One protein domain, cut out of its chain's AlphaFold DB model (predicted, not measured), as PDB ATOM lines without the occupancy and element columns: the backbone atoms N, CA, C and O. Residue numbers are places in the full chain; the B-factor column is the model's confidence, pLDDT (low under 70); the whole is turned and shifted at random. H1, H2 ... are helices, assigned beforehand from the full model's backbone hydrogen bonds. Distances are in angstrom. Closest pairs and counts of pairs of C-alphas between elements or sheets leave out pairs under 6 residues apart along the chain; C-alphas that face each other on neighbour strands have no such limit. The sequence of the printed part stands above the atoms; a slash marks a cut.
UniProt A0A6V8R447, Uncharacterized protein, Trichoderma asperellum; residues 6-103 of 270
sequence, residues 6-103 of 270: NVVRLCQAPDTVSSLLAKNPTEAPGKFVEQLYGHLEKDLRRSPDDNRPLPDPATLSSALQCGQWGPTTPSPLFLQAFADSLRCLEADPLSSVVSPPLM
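Overview. This is residues 6 to 103 of the 270 residues of an uncharacterized protein of Trichoderma asperellum (UniProt A0A6V8R447). This is a flat body of short helices in two groups: H4 and H5 cross each other with H1 and H6 beside them, while H2 and H3 form a separate crossed pair at the other end of the long axis. Residues 38 to 56 make a long strap that runs from the H2 and H3 pair along one edge to the far end, where H4 begins. The printed part has 98 residues with six named helices, H1 to H6 in chain order, and no named strand. The class is all helix. The whole is compact, with a radius of gyration of the C-alphas of 14.5 A, and its C-alphas span 44 by 38 by 17 A.

Along the chain. Find C-alpha 6 at (-34.172, 4.112, -15.245); from there H1 runs through residues 6 to 11. Next come H2, residues 17 to 23, 10.0 A long from first to last C-alpha, and H3, residues 29 to 37, 12.2 A long. Go on to C-alpha 57 at (-15.733, 1.851, -17.131), where H4, residues 57 to 65, begins and runs 12.7 A. H5, residues 76 to 90, is the longest helix at 22.0 A. H6, residues 100 to 103, ends at C-alpha 103 (-28.520, 17.848, -16.950).

Arrangement. Begin at H1, the hub, which touches three other helices. It touches H6, where the C-alphas of Cys 11 and Pro 101 are closest at 4.1 A. It touches H5, with residues 86 to 90 of H5 alone; the C-alphas of Val 7 and Leu 89 are closest at 6.4 A, and the tilt of 68 degrees, opposite ways, is only just steep. H1 and H4 only just touch, with 3 pairs of C-alphas within 8 A, the closest being Val 8 and Gln 65 at 7.2 A. H4 and H5 touch at 73 degrees, only just about perpendicular, with the C-alphas of Ala 63 and Ala 83 closest at 5.2 A. Look then at H2 and H3, which touch at a steep tilt of 63 degrees, opposite ways; their closest C-alphas, Val 17 and Phe 32, are 5.5 A apart. H2 and H3 are each apart from H1, H4, H5 and H6. In H1, H2, H3 and H4 every O i to N i+4 pair is within hydrogen-bond range, in H5 8 of 11 are, and H6 is too short for such a pair.

Size, cuts and confidence. The C-alphas of Thr 26 and Leu 54, the two farthest apart, are 45.8 A apart. The printed part has no cut, and the link from H3 to H4, 19 residues, is long. The mean pLDDT of the printed part is 87.9; look for values under 70 at residue 48, residues 50 to 51 and residue 53.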
ATOM      1  N   ASN A   6     -33.138   3.119 -15.528       91.69
ATOM      2  CA  ASN A   6     -34.172   4.112 -15.245       91.69
ATOM      3  C   ASN A   6     -33.645   5.545 -15.411       91.69
ATOM      4  O   ASN A   6     -34.282   6.363 -16.075       91.69
ATOM      5  N   VAL A   7     -32.464   5.839 -14.860       92.69
ATOM      6  CA  VAL A   7     -31.829   7.157 -14.989       92.69
ATOM      7  C   VAL A   7     -31.426   7.444 -16.433       92.69
ATOM      8  O   VAL A   7     -31.674   8.546 -16.920       92.69
ATOM      9  N   VAL A   8     -30.873   6.460 -17.149       94.19
ATOM     10  CA  VAL A   8     -30.557   6.603 -18.582       94.19
ATOM     11  C   VAL A   8     -31.818   6.958 -19.377       94.19
ATOM     12  O   VAL A   8     -31.810   7.922 -20.142       94.19
ATOM     13  N   ARG A   9     -32.930   6.254 -19.133       94.31
ATOM     14  CA  ARG A   9     -34.228   6.535 -19.762       94.31
ATOM     15  C   ARG A   9     -34.742   7.939 -19.438       94.31
ATOM     16  O   ARG A   9     -35.240   8.612 -20.335       94.31
ATOM     17  N   LEU A  10     -34.608   8.396 -18.189       94.62
ATOM     18  CA  LEU A  10     -34.975   9.763 -17.799       94.62
ATOM     19  C   LEU A  10     -34.155  10.805 -18.569       94.62
ATOM     20  O   LEU A  10     -34.721  11.769 -19.079       94.62
ATOM     21  N   CYS A  11     -32.842  10.612 -18.692       94.75
ATOM     22  CA  CYS A  11     -31.962  11.522 -19.429       94.75
ATOM     23  C   CYS A  11     -32.212  11.522 -20.945       94.75
ATOM     24  O   CYS A  11     -31.961  12.528 -21.603       94.75
ATOM     25  N   GLN A  12     -32.722  10.426 -21.504       94.31
ATOM     26  CA  GLN A  12     -33.028  10.299 -22.934       94.31
ATOM     27  C   GLN A  12     -34.483  10.647 -23.282       94.31
ATOM     28  O   GLN A  12     -34.879  10.542 -24.444       94.31
ATOM     29  N   ALA A  13     -35.286  11.071 -22.301       93.69
ATOM     30  CA  ALA A  13     -36.669  11.458 -22.537       93.69
ATOM     31  C   ALA A  13     -36.756  12.635 -23.540       93.69
ATOM     32  O   ALA A  13     -35.982  13.591 -23.443       93.69
ATOM     33  N   PRO A  14     -37.701  12.594 -24.500       91.75
ATOM     34  CA  PRO A  14     -37.781  13.590 -25.571       91.75
ATOM     35  C   PRO A  14     -38.334  14.937 -25.093       91.75
ATOM     36  O   PRO A  14     -37.966  15.988 -25.620       91.75
ATOM     37  N   ASP A  15     -39.223  14.909 -24.100       93.62
ATOM     38  CA  ASP A  15     -39.877  16.094 -23.569       93.62
ATOM     39  C   ASP A  15     -39.248  16.516 -22.237       93.62
ATOM     40  O   ASP A  15     -38.939  15.724 -21.350       93.62
ATOM     41  N   THR A  16     -39.095  17.825 -22.094       93.06
ATOM     42  CA  THR A  16     -38.672  18.509 -20.869       93.06
ATOM     43  C   THR A  16     -39.737  19.512 -20.448       93.06
ATOM     44  O   THR A  16     -40.507  19.994 -21.286       93.06
ATOM     45  N   VAL A  17     -39.729  19.921 -19.175       90.88
ATOM     46  CA  VAL A  17     -40.616  20.990 -18.676       90.88
ATOM     47  C   VAL A  17     -40.475  22.243 -19.541       90.88
ATOM     48  O   VAL A  17     -41.472  22.819 -19.963       90.88
ATOM     49  N   SER A  18     -39.239  22.623 -19.883       87.56
ATOM     50  CA  SER A  18     -38.961  23.772 -20.748       87.56
ATOM     51  C   SER A  18     -39.516  23.601 -22.166       87.56
ATOM     52  O   SER A  18     -40.027  24.565 -22.727       87.56
ATOM     53  N   SER A  19     -39.450  22.399 -22.752       90.50
ATOM     54  CA  SER A  19     -40.008  22.148 -24.090       90.50
ATOM     55  C   SER A  19     -41.539  22.213 -24.118       90.50
ATOM     56  O   SER A  19     -42.108  22.746 -25.070       90.50
ATOM     57  N   LEU A  20     -42.211  21.735 -23.064       91.75
ATOM     58  CA  LEU A  20     -43.669  21.805 -22.946       91.75
ATOM     59  C   LEU A  20     -44.135  23.231 -22.645       91.75
ATOM     60  O   LEU A  20     -45.086  23.705 -23.265       91.75
ATOM     61  N   LEU A  21     -43.409  23.949 -21.784       89.19
ATOM     62  CA  LEU A  21     -43.652  25.363 -21.506       89.19
ATOM     63  C   LEU A  21     -43.441  26.231 -22.753       89.19
ATOM     64  O   LEU A  21     -44.198  27.166 -22.984       89.19
ATOM     65  N   ALA A  22     -42.453  25.915 -23.595       87.38
ATOM     66  CA  ALA A  22     -42.253  26.621 -24.859       87.38
ATOM     67  C   ALA A  22     -43.428  26.429 -25.834       87.38
ATOM     68  O   ALA A  22     -43.757  27.355 -26.572       87.38
ATOM     69  N   LYS A  23     -44.071  25.251 -25.826       91.56
ATOM     70  CA  LYS A  23     -45.286  24.974 -26.612       91.56
ATOM     71  C   LYS A  23     -46.520  25.670 -26.020       91.56
ATOM     72  O   LYS A  23     -47.384  26.103 -26.773       91.56
ATOM     73  N   ASN A  24     -46.589  25.802 -24.693       92.19
ATOM     74  CA  ASN A  24     -47.736  26.346 -23.959       92.19
ATOM     75  C   ASN A  24     -47.282  27.362 -22.885       92.19
ATOM     76  O   ASN A  24     -47.277  27.046 -21.693       92.19
ATOM     77  N   PRO A  25     -46.905  28.594 -23.276       86.81
ATOM     78  CA  PRO A  25     -46.238  29.549 -22.384       86.81
ATOM     79  C   PRO A  25     -47.145  30.175 -21.316       86.81
ATOM     80  O   PRO A  25     -46.648  30.833 -20.405       86.81
ATOM     81  N   THR A  26     -48.465  30.008 -21.426       90.69
ATOM     82  CA  THR A  26     -49.453  30.541 -20.471       90.69
ATOM     83  C   THR A  26     -49.718  29.607 -19.292       90.69
ATOM     84  O   THR A  26     -50.358  30.012 -18.326       90.69
ATOM     85  N   GLU A  27     -49.265  28.358 -19.372       89.44
ATOM     86  CA  GLU A  27     -49.474  27.343 -18.341       89.44
ATOM     87  C   GLU A  27     -48.388  27.406 -17.263       89.44
ATOM     88  O   GLU A  27     -47.235  27.767 -17.516       89.44
ATOM     89  N   ALA A  28     -48.744  27.022 -16.037       85.88
ATOM     90  CA  ALA A  28     -47.791  27.000 -14.936       85.88
ATOM     91  C   ALA A  28     -46.769  25.856 -15.118       85.88
ATOM     92  O   ALA A  28     -47.179  24.712 -15.331       85.88
ATOM     93  N   PRO A  29     -45.453  26.093 -14.936       86.31
ATOM     94  CA  PRO A  29     -44.432  25.049 -15.071       86.31
ATOM     95  C   PRO A  29     -44.671  23.817 -14.187       86.31
ATOM     96  O   PRO A  29     -44.368  22.698 -14.596       86.31
ATOM     97  N   GLY A  30     -45.267  24.008 -13.002       86.88
ATOM     98  CA  GLY A  30     -45.616  22.923 -12.079       86.88
ATOM     99  C   GLY A  30     -46.587  21.894 -12.671       86.88
ATOM    100  O   GLY A  30     -46.492  20.715 -12.354       86.88
ATOM    101  N   LYS A  31     -47.457  22.302 -13.604       90.50
ATOM    102  CA  LYS A  31     -48.365  21.386 -14.308       90.50
ATOM    103  C   LYS A  31     -47.598  20.414 -15.205       90.50
ATOM    104  O   LYS A  31     -47.905  19.228 -15.229       90.50
ATOM    105  N   PHE A  32     -46.578  20.900 -15.912       92.56
ATOM    106  CA  PHE A  32     -45.727  20.056 -16.755       92.56
ATOM    107  C   PHE A  32     -44.800  19.165 -15.934       92.56
ATOM    108  O   PHE A  32     -44.497  18.054 -16.354       92.56
ATOM    109  N   VAL A  33     -44.372  19.637 -14.762       90.25
ATOM    110  CA  VAL A  33     -43.657  18.811 -13.786       90.25
ATOM    111  C   VAL A  33     -44.514  17.617 -13.365       90.25
ATOM    112  O   VAL A  33     -44.057  16.482 -13.472       90.25
ATOM    113  N   GLU A  34     -45.756  17.866 -12.950       91.00
ATOM    114  CA  GLU A  34     -46.692  16.814 -12.543       91.00
ATOM    115  C   GLU A  34     -46.996  15.852 -13.699       91.00
ATOM    116  O   GLU A  34     -46.931  14.637 -13.545       91.00
ATOM    117  N   GLN A  35     -47.233  16.392 -14.897       93.06
ATOM    118  CA  GLN A  35     -47.480  15.596 -16.098       93.06
ATOM    119  C   GLN A  35     -46.309  14.660 -16.440       93.06
ATOM    120  O   GLN A  35     -46.537  13.507 -16.804       93.06
ATOM    121  N   LEU A  36     -45.068  15.151 -16.369       92.81
ATOM    122  CA  LEU A  36     -43.887  14.388 -16.781       92.81
ATOM    123  C   LEU A  36     -43.389  13.426 -15.699       92.81
ATOM    124  O   LEU A  36     -42.922  12.343 -16.034       92.81
ATOM    125  N   TYR A  37     -43.472  13.810 -14.424       92.38
ATOM    126  CA  TYR A  37     -42.786  13.102 -13.336       92.38
ATOM    127  C   TYR A  37     -43.680  12.769 -12.136       92.38
ATOM    128  O   TYR A  37     -43.226  12.062 -11.244       92.38
ATOM    129  N   GLY A  38     -44.936  13.229 -12.091       87.69
ATOM    130  CA  GLY A  38     -45.838  13.014 -10.947       87.69
ATOM    131  C   GLY A  38     -46.214  11.548 -10.710       87.69
ATOM    132  O   GLY A  38     -46.540  11.157  -9.595       87.69
ATOM    133  N   HIS A  39     -46.103  10.710 -11.744       88.62
ATOM    134  CA  HIS A  39     -46.344   9.269 -11.656       88.62
ATOM    135  C   HIS A  39     -45.139   8.467 -11.130       88.62
ATOM    136  O   HIS A  39     -45.246   7.252 -10.970       88.62
ATOM    137  N   LEU A  40     -43.982   9.105 -10.921       87.50
ATOM    138  CA  LEU A  40     -42.765   8.440 -10.466       87.50
ATOM    139  C   LEU A  40     -42.702   8.463  -8.937       87.50
ATOM    140  O   LEU A  40     -42.835   9.517  -8.312       87.50
ATOM    141  N   GLU A  41     -42.487   7.293  -8.334       84.00
ATOM    142  CA  GLU A  41     -42.317   7.187  -6.886       84.00
ATOM    143  C   GLU A  41     -41.047   7.911  -6.433       84.00
ATOM    144  O   GLU A  41     -39.995   7.814  -7.068       84.00
ATOM    145  N   LYS A  42     -41.154   8.636  -5.316       85.62
ATOM    146  CA  LYS A  42     -40.041   9.375  -4.719       85.62
ATOM    147  C   LYS A  42     -39.539   8.658  -3.478       85.62
ATOM    148  O   LYS A  42     -40.291   8.486  -2.518       85.62
ATOM    149  N   ASP A  43     -38.254   8.330  -3.453       83.75
ATOM    150  CA  ASP A  43     -37.582   7.784  -2.276       83.75
ATOM    151  C   ASP A  43     -36.695   8.846  -1.621       83.75
ATOM    152  O   ASP A  43     -35.478   8.878  -1.782       83.75
ATOM    153  N   LEU A  44     -37.321   9.730  -0.841       77.38
ATOM    154  CA  LEU A  44     -36.630  10.821  -0.142       77.38
ATOM    155  C   LEU A  44     -35.689  10.344   0.982       77.38
ATOM    156  O   LEU A  44     -35.033  11.174   1.612       77.38
ATOM    157  N   ARG A  45     -35.658   9.040   1.291       78.56
ATOM    158  CA  ARG A  45     -34.779   8.460   2.318       78.56
ATOM    159  C   ARG A  45     -33.478   7.922   1.736       78.56
ATOM    160  O   ARG A  45     -32.539   7.698   2.495       78.56
ATOM    161  N   ARG A  46     -33.421   7.718   0.422       75.56
ATOM    162  CA  ARG A  46     -32.239   7.220  -0.273       75.56
ATOM    163  C   ARG A  46     -31.133   8.268  -0.267       75.56
ATOM    164  O   ARG A  46     -31.311   9.357  -0.813       75.56
ATOM    165  N   SER A  47     -29.971   7.927   0.286       74.56
ATOM    166  CA  SER A  47     -28.777   8.746   0.094       74.56
ATOM    167  C   SER A  47     -28.107   8.378  -1.235       74.56
ATOM    168  O   SER A  47     -27.910   7.191  -1.512       74.56
ATOM    169  N   PRO A  48     -27.717   9.352  -2.078       69.75
ATOM    170  CA  PRO A  48     -26.945   9.063  -3.287       69.75
ATOM    171  C   PRO A  48     -25.563   8.472  -2.966       69.75
ATOM    172  O   PRO A  48     -24.990   7.784  -3.819       69.75
ATOM    173  N   ASP A  49     -25.060   8.684  -1.745       72.25
ATOM    174  CA  ASP A  49     -23.798   8.122  -1.256       72.25
ATOM    175  C   ASP A  49     -23.924   6.653  -0.832       72.25
ATOM    176  O   ASP A  49     -22.926   5.923  -0.843       72.25
ATOM    177  N   ASP A  50     -25.142   6.184  -0.537       69.25
ATOM    178  CA  ASP A  50     -25.375   4.779  -0.216       69.25
ATOM    179  C   ASP A  50     -25.005   3.929  -1.432       69.25
ATOM    180  O   ASP A  50     -25.525   4.101  -2.540       69.25
ATOM    181  N   ASN A  51     -24.086   2.982  -1.241       67.38
ATOM    182  CA  ASN A  51     -23.580   2.119  -2.307       67.38
ATOM    183  C   ASN A  51     -22.921   2.899  -3.462       67.38
ATOM    184  O   ASN A  51     -23.138   2.560  -4.631       67.38
ATOM    185  N   ARG A  52     -22.150   3.964  -3.177       71.00
ATOM    186  CA  ARG A  52     -21.313   4.614  -4.199       71.00
ATOM    187  C   ARG A  52     -20.332   3.581  -4.779       71.00
ATOM    188  O   ARG A  52     -19.468   3.092  -4.051       71.00
ATOM    189  N   PRO A  53     -20.464   3.197  -6.060       66.00
ATOM    190  CA  PRO A  53     -19.586   2.213  -6.661       66.00
ATOM    191  C   PRO A  53     -18.190   2.808  -6.823       66.00
ATOM    192  O   PRO A  53     -18.032   4.016  -7.013       66.00
ATOM    193  N   LEU A  54     -17.179   1.943  -6.809       71.25
ATOM    194  CA  LEU A  54     -15.859   2.332  -7.287       71.25
ATOM    195  C   LEU A  54     -15.955   2.785  -8.755       71.25
ATOM    196  O   LEU A  54     -16.814   2.276  -9.487       71.25
ATOM    197  N   PRO A  55     -15.091   3.721  -9.191       70.62
ATOM    198  CA  PRO A  55     -15.013   4.122 -10.588       70.62
ATOM    199  C   PRO A  55     -14.854   2.894 -11.490       70.62
ATOM    200  O   PRO A  55     -13.902   2.129 -11.350       70.62
ATOM    201  N   ASP A  56     -15.808   2.701 -12.396       82.12
ATOM    202  CA  ASP A  56     -15.905   1.536 -13.274       82.12
ATOM    203  C   ASP A  56     -16.182   2.008 -14.712       82.12
ATOM    204  O   ASP A  56     -17.028   2.894 -14.901       82.12
ATOM    205  N   PRO A  57     -15.514   1.451 -15.742       86.88
ATOM    206  CA  PRO A  57     -15.733   1.851 -17.131       86.88
ATOM    207  C   PRO A  57     -17.194   1.777 -17.595       86.88
ATOM    208  O   PRO A  57     -17.620   2.621 -18.388       86.88
ATOM    209  N   ALA A  58     -17.991   0.829 -17.085       88.25
ATOM    210  CA  ALA A  58     -19.401   0.705 -17.466       88.25
ATOM    211  C   ALA A  58     -20.240   1.895 -16.962       88.25
ATOM    212  O   ALA A  58     -21.124   2.390 -17.669       88.25
ATOM    213  N   THR A  59     -19.919   2.412 -15.770       87.81
ATOM    214  CA  THR A  59     -20.519   3.635 -15.219       87.81
ATOM    215  C   THR A  59     -20.221   4.842 -16.103       87.81
ATOM    216  O   THR A  59     -21.139   5.592 -16.432       87.81
ATOM    217  N   LEU A  60     -18.966   5.006 -16.540       91.25
ATOM    218  CA  LEU A  60     -18.569   6.119 -17.409       91.25
ATOM    219  C   LEU A  60     -19.259   6.046 -18.774       91.25
ATOM    220  O   LEU A  60     -19.744   7.061 -19.268       91.25
ATOM    221  N   SER A  61     -19.355   4.845 -19.356       93.12
ATOM    222  CA  SER A  61     -20.066   4.629 -20.620       93.12
ATOM    223  C   SER A  61     -21.551   4.973 -20.506       93.12
ATOM    224  O   SER A  61     -22.108   5.589 -21.409       93.12
ATOM    225  N   SER A  62     -22.196   4.611 -19.396       92.69
ATOM    226  CA  SER A  62     -23.616   4.910 -19.175       92.69
ATOM    227  C   SER A  62     -23.840   6.407 -18.948       92.69
ATOM    228  O   SER A  62     -24.727   7.002 -19.548       92.69
ATOM    229  N   ALA A  63     -22.979   7.054 -18.157       93.50
ATOM    230  CA  ALA A  63     -23.029   8.498 -17.948       93.50
ATOM    231  C   ALA A  63     -22.801   9.283 -19.250       93.50
ATOM    232  O   ALA A  63     -23.451  10.301 -19.480       93.50
ATOM    233  N   LEU A  64     -21.926   8.792 -20.135       93.94
ATOM    234  CA  LEU A  64     -21.713   9.384 -21.455       93.94
ATOM    235  C   LEU A  64     -22.998   9.363 -22.304       93.94
ATOM    236  O   LEU A  64     -23.264  10.337 -23.002       93.94
ATOM    237  N   GLN A  65     -23.817   8.310 -22.211       94.38
ATOM    238  CA  GLN A  65     -25.094   8.202 -22.936       94.38
ATOM    239  C   GLN A  65     -26.192   9.137 -22.409       94.38
ATOM    240  O   GLN A  65     -27.171   9.384 -23.113       94.38
ATOM    241  N   CYS A  66     -26.048   9.651 -21.185       94.88
ATOM    242  CA  CYS A  66     -27.028  10.534 -20.549       94.88
ATOM    243  C   CYS A  66     -26.886  12.013 -20.937       94.88
ATOM    244  O   CYS A  66     -27.684  12.833 -20.485       94.88
ATOM    245  N   GLY A  67     -25.866  12.388 -21.714       92.44
ATOM    246  CA  GLY A  67     -25.632  13.778 -22.093       92.44
ATOM    247  C   GLY A  67     -25.613  14.022 -23.595       92.44
ATOM    248  O   GLY A  67     -25.292  13.158 -24.406       92.44
ATOM    249  N   GLN A  68     -25.940  15.258 -23.949       91.31
ATOM    250  CA  GLN A  68     -25.778  15.846 -25.265       91.31
ATOM    251  C   GLN A  68     -24.497  16.682 -25.221       91.31
ATOM    252  O   GLN A  68     -24.507  17.818 -24.757       91.31
ATOM    253  N   TRP A  69     -23.376  16.120 -25.673       91.06
ATOM    254  CA  TRP A  69     -22.053  16.762 -25.555       91.06
ATOM    255  C   TRP A  69     -21.669  17.614 -26.775       91.06
ATOM    256  O   TRP A  69     -20.676  18.342 -26.755       91.06
ATOM    257  N   GLY A  70     -22.472  17.561 -27.841       89.19
ATOM    258  CA  GLY A  70     -22.191  18.264 -29.088       89.19
ATOM    259  C   GLY A  70     -20.879  17.769 -29.717       89.19
ATOM    260  O   GLY A  70     -20.702  16.560 -29.854       89.19
ATOM    261  N   PRO A  71     -19.955  18.666 -30.114       89.88
ATOM    262  CA  PRO A  71     -18.704  18.283 -30.769       89.88
ATOM    263  C   PRO A  71     -17.592  17.857 -29.795       89.88
ATOM    264  O   PRO A  71     -16.487  17.556 -30.241       89.88
ATOM    265  N   THR A  72     -17.825  17.895 -28.481       89.19
ATOM    266  CA  THR A  72     -16.794  17.599 -27.479       89.19
ATOM    267  C   THR A  72     -17.021  16.242 -26.826       89.19
ATOM    268  O   THR A  72     -18.130  15.714 -26.788       89.19
ATOM    269  N   THR A  73     -15.948  15.659 -26.296       91.00
ATOM    270  CA  THR A  73     -16.011  14.438 -25.487       91.00
ATOM    271  C   THR A  73     -15.571  14.779 -24.067       91.00
ATOM    272  O   THR A  73     -14.444  15.251 -23.889       91.00
ATOM    273  N   PRO A  74     -16.427  14.582 -23.049       93.06
ATOM    274  CA  PRO A  74     -16.050  14.874 -21.675       93.06
ATOM    275  C   PRO A  74     -14.922  13.963 -21.180       93.06
ATOM    276  O   PRO A  74     -14.796  12.812 -21.598       93.06
ATOM    277  N   SER A  75     -14.106  14.469 -20.256       93.75
ATOM    278  CA  SER A  75     -13.031  13.677 -19.653       93.75
ATOM    279  C   SER A  75     -13.586  12.587 -18.723       93.75
ATOM    280  O   SER A  75     -14.672  12.758 -18.162       93.75
ATOM    281  N   PRO A  76     -12.834  11.500 -18.460       92.19
ATOM    282  CA  PRO A  76     -13.250  10.470 -17.505       92.19
ATOM    283  C   PRO A  76     -13.576  11.024 -16.110       92.19
ATOM    284  O   PRO A  76     -14.553  10.610 -15.495       92.19
ATOM    285  N   LEU A  77     -12.805  12.011 -15.635       91.00
ATOM    286  CA  LEU A  77     -13.057  12.671 -14.350       91.00
ATOM    287  C   LEU A  77     -14.397  13.417 -14.346       91.00
ATOM    288  O   LEU A  77     -15.150  13.328 -13.378       91.00
ATOM    289  N   PHE A  78     -14.705  14.134 -15.429       92.62
ATOM    290  CA  PHE A  78     -15.997  14.796 -15.570       92.62
ATOM    291  C   PHE A  78     -17.134  13.772 -15.608       92.62
ATOM    292  O   PHE A  78     -18.121  13.946 -14.902       92.62
ATOM    293  N   LEU A  79     -16.991  12.696 -16.388       92.12
ATOM    294  CA  LEU A  79     -18.004  11.642 -16.492       92.12
ATOM    295  C   LEU A  79     -18.258  10.955 -15.151       92.12
ATOM    296  O   LEU A  79     -19.405  10.636 -14.857       92.12
ATOM    297  N   GLN A  80     -17.232  10.782 -14.315       90.25
ATOM    298  CA  GLN A  80     -17.411  10.259 -12.963       90.25
ATOM    299  C   GLN A  80     -18.230  11.221 -12.090       90.25
ATOM    300  O   GLN A  80     -19.201  10.802 -11.468       90.25
ATOM    301  N   ALA A  81     -17.889  12.513 -12.080       90.25
ATOM    302  CA  ALA A  81     -18.645  13.517 -11.325       90.25
ATOM    303  C   ALA A  81     -20.089  13.673 -11.842       90.25
ATOM    304  O   ALA A  81     -21.030  13.874 -11.070       90.25
ATOM    305  N   PHE A  82     -20.272  13.550 -13.156       92.38
ATOM    306  CA  PHE A  82     -21.583  13.556 -13.788       92.38
ATOM    307  C   PHE A  82     -22.392  12.316 -13.397       92.38
ATOM    308  O   PHE A  82     -23.539  12.458 -12.988       92.38
ATOM    309  N   ALA A  83     -21.790  11.121 -13.422       90.94
ATOM    310  CA  ALA A  83     -22.421   9.890 -12.953       90.94
ATOM    311  C   ALA A  83     -22.868   9.999 -11.489       90.94
ATOM    312  O   ALA A  83     -23.989   9.614 -11.164       90.94
ATOM    313  N   ASP A  84     -22.027  10.575 -10.626       88.25
ATOM    314  CA  ASP A  84     -22.365  10.811  -9.221       88.25
ATOM    315  C   ASP A  84     -23.575  11.758  -9.092       88.25
ATOM    316  O   ASP A  84     -24.482  11.498  -8.306       88.25
ATOM    317  N   SER A  85     -23.653  12.795  -9.933       90.06
ATOM    318  CA  SER A  85     -24.794  13.727  -9.974       90.06
ATOM    319  C   SER A  85     -26.085  13.070 -10.486       90.06
ATOM    320  O   SER A  85     -27.174  13.368  -9.998       90.06
ATOM    321  N   LEU A  86     -25.980  12.166 -11.465       91.50
ATOM    322  CA  LEU A  86     -27.115  11.438 -12.040       91.50
ATOM    323  C   LEU A  86     -27.779  10.483 -11.038       91.50
ATOM    324  O   LEU A  86     -28.974  10.225 -11.144       91.50
ATOM    325  N   ARG A  87     -27.043   9.988 -10.034       87.69
ATOM    326  CA  ARG A  87     -27.588   9.089  -8.999       87.69
ATOM    327  C   ARG A  87     -28.697   9.733  -8.174       87.69
ATOM    328  O   ARG A  87     -29.587   9.025  -7.714       87.69
ATOM    329  N   CYS A  88     -28.676  11.056  -8.021       86.94
ATOM    330  CA  CYS A  88     -29.724  11.785  -7.309       86.94
ATOM    331  C   CYS A  88     -31.103  11.627  -7.977       86.94
ATOM    332  O   CYS A  88     -32.126  11.730  -7.305       86.94
ATOM    333  N   LEU A  89     -31.144  11.321  -9.279       89.94
ATOM    334  CA  LEU A  89     -32.392  11.136 -10.023       89.94
ATOM    335  C   LEU A  89     -33.149   9.856  -9.658       89.94
ATOM    336  O   LEU A  89     -34.335   9.755  -9.957       89.94
ATOM    337  N   GLU A  90     -32.487   8.897  -9.009       87.75
ATOM    338  CA  GLU A  90     -33.131   7.664  -8.539       87.75
ATOM    339  C   GLU A  90     -34.096   7.907  -7.381       87.75
ATOM    340  O   GLU A  90     -35.069   7.178  -7.227       87.75
ATOM    341  N   ALA A  91     -33.791   8.896  -6.540       86.38
ATOM    342  CA  ALA A  91     -34.612   9.264  -5.394       86.38
ATOM    343  C   ALA A  91     -35.753  10.201  -5.807       86.38
ATOM    344  O   ALA A  91     -36.893  10.027  -5.383       86.38
ATOM    345  N   ASP A  92     -35.439  11.198  -6.635       87.75
ATOM    346  CA  ASP A  92     -36.409  12.123  -7.218       87.75
ATOM    347  C   ASP A  92     -35.871  12.616  -8.579       87.75
ATOM    348  O   ASP A  92     -34.789  13.218  -8.617       87.75
ATOM    349  N   PRO A  93     -36.611  12.421  -9.689       88.75
ATOM    350  CA  PRO A  93     -36.259  12.923 -11.021       88.75
ATOM    351  C   PRO A  93     -36.002  14.434 -11.097       88.75
ATOM    352  O   PRO A  93     -35.414  14.909 -12.066       88.75
ATOM    353  N   LEU A  94     -36.446  15.208 -10.104       86.44
ATOM    354  CA  LEU A  94     -36.253  16.658 -10.028       86.44
ATOM    355  C   LEU A  94     -35.179  17.086  -9.022       86.44
ATOM    356  O   LEU A  94     -35.011  18.286  -8.798       86.44
ATOM    357  N   SER A  95     -34.418  16.146  -8.453       84.94
ATOM    358  CA  SER A  95     -33.322  16.446  -7.512       84.94
ATOM    359  C   SER A  95     -32.283  17.416  -8.078       84.94
ATOM    360  O   SER A  95     -31.641  18.151  -7.336       84.94
ATOM    361  N   SER A  96     -32.117  17.443  -9.399       77.62
ATOM    362  CA  SER A  96     -31.168  18.312 -10.100       77.62
ATOM    363  C   SER A  96     -31.704  19.712 -10.403       77.62
ATOM    364  O   SER A  96     -31.053  20.460 -11.131       77.62
ATOM    365  N   VAL A  97     -32.898  20.060  -9.901       81.88
ATOM    366  CA  VAL A  97     -33.620  21.324 -10.156       81.88
ATOM    367  C   VAL A  97     -33.803  21.655 -11.646       81.88
ATOM    368  O   VAL A  97     -34.086  22.792 -12.025       81.88
ATOM    369  N   VAL A  98     -33.672  20.649 -12.509       85.81
ATOM    370  CA  VAL A  98     -33.827  20.734 -13.958       85.81
ATOM    371  C   VAL A  98     -34.424  19.419 -14.470       85.81
ATOM    372  O   VAL A  98     -34.317  18.386 -13.820       85.81
ATOM    373  N   SER A  99     -35.075  19.430 -15.638       90.12
ATOM    374  CA  SER A  99     -35.494  18.176 -16.280       90.12
ATOM    375  C   SER A  99     -34.266  17.293 -16.572       90.12
ATOM    376  O   SER A  99     -33.302  17.825 -17.131       90.12
ATOM    377  N   PRO A 100     -34.291  15.977 -16.280       93.44
ATOM    378  CA  PRO A 100     -33.150  15.081 -16.484       93.44
ATOM    379  C   PRO A 100     -32.454  15.178 -17.854       93.44
ATOM    380  O   PRO A 100     -31.222  15.219 -17.861       93.44
ATOM    381  N   PRO A 101     -33.162  15.328 -18.997       92.62
ATOM    382  CA  PRO A 101     -32.502  15.485 -20.301       92.62
ATOM    383  C   PRO A 101     -31.627  16.737 -20.440       92.62
ATOM    384  O   PRO A 101     -30.757  16.805 -21.304       92.62
ATOM    385  N   LEU A 102     -31.837  17.751 -19.598       91.19
ATOM    386  CA  LEU A 102     -31.072  18.999 -19.626       91.19
ATOM    387  C   LEU A 102     -29.825  18.961 -18.729       91.19
ATOM    388  O   LEU A 102     -28.985  19.856 -18.848       91.19
ATOM    389  N   MET A 103     -29.677  17.956 -17.854       90.38
ATOM    390  CA  MET A 103     -28.520  17.848 -16.950       90.38
ATOM    391  C   MET A 103     -27.200  17.680 -17.705       90.38
ATOM    392  O   MET A 103     -26.191  18.260 -17.315       90.38
TER     393      MET A 103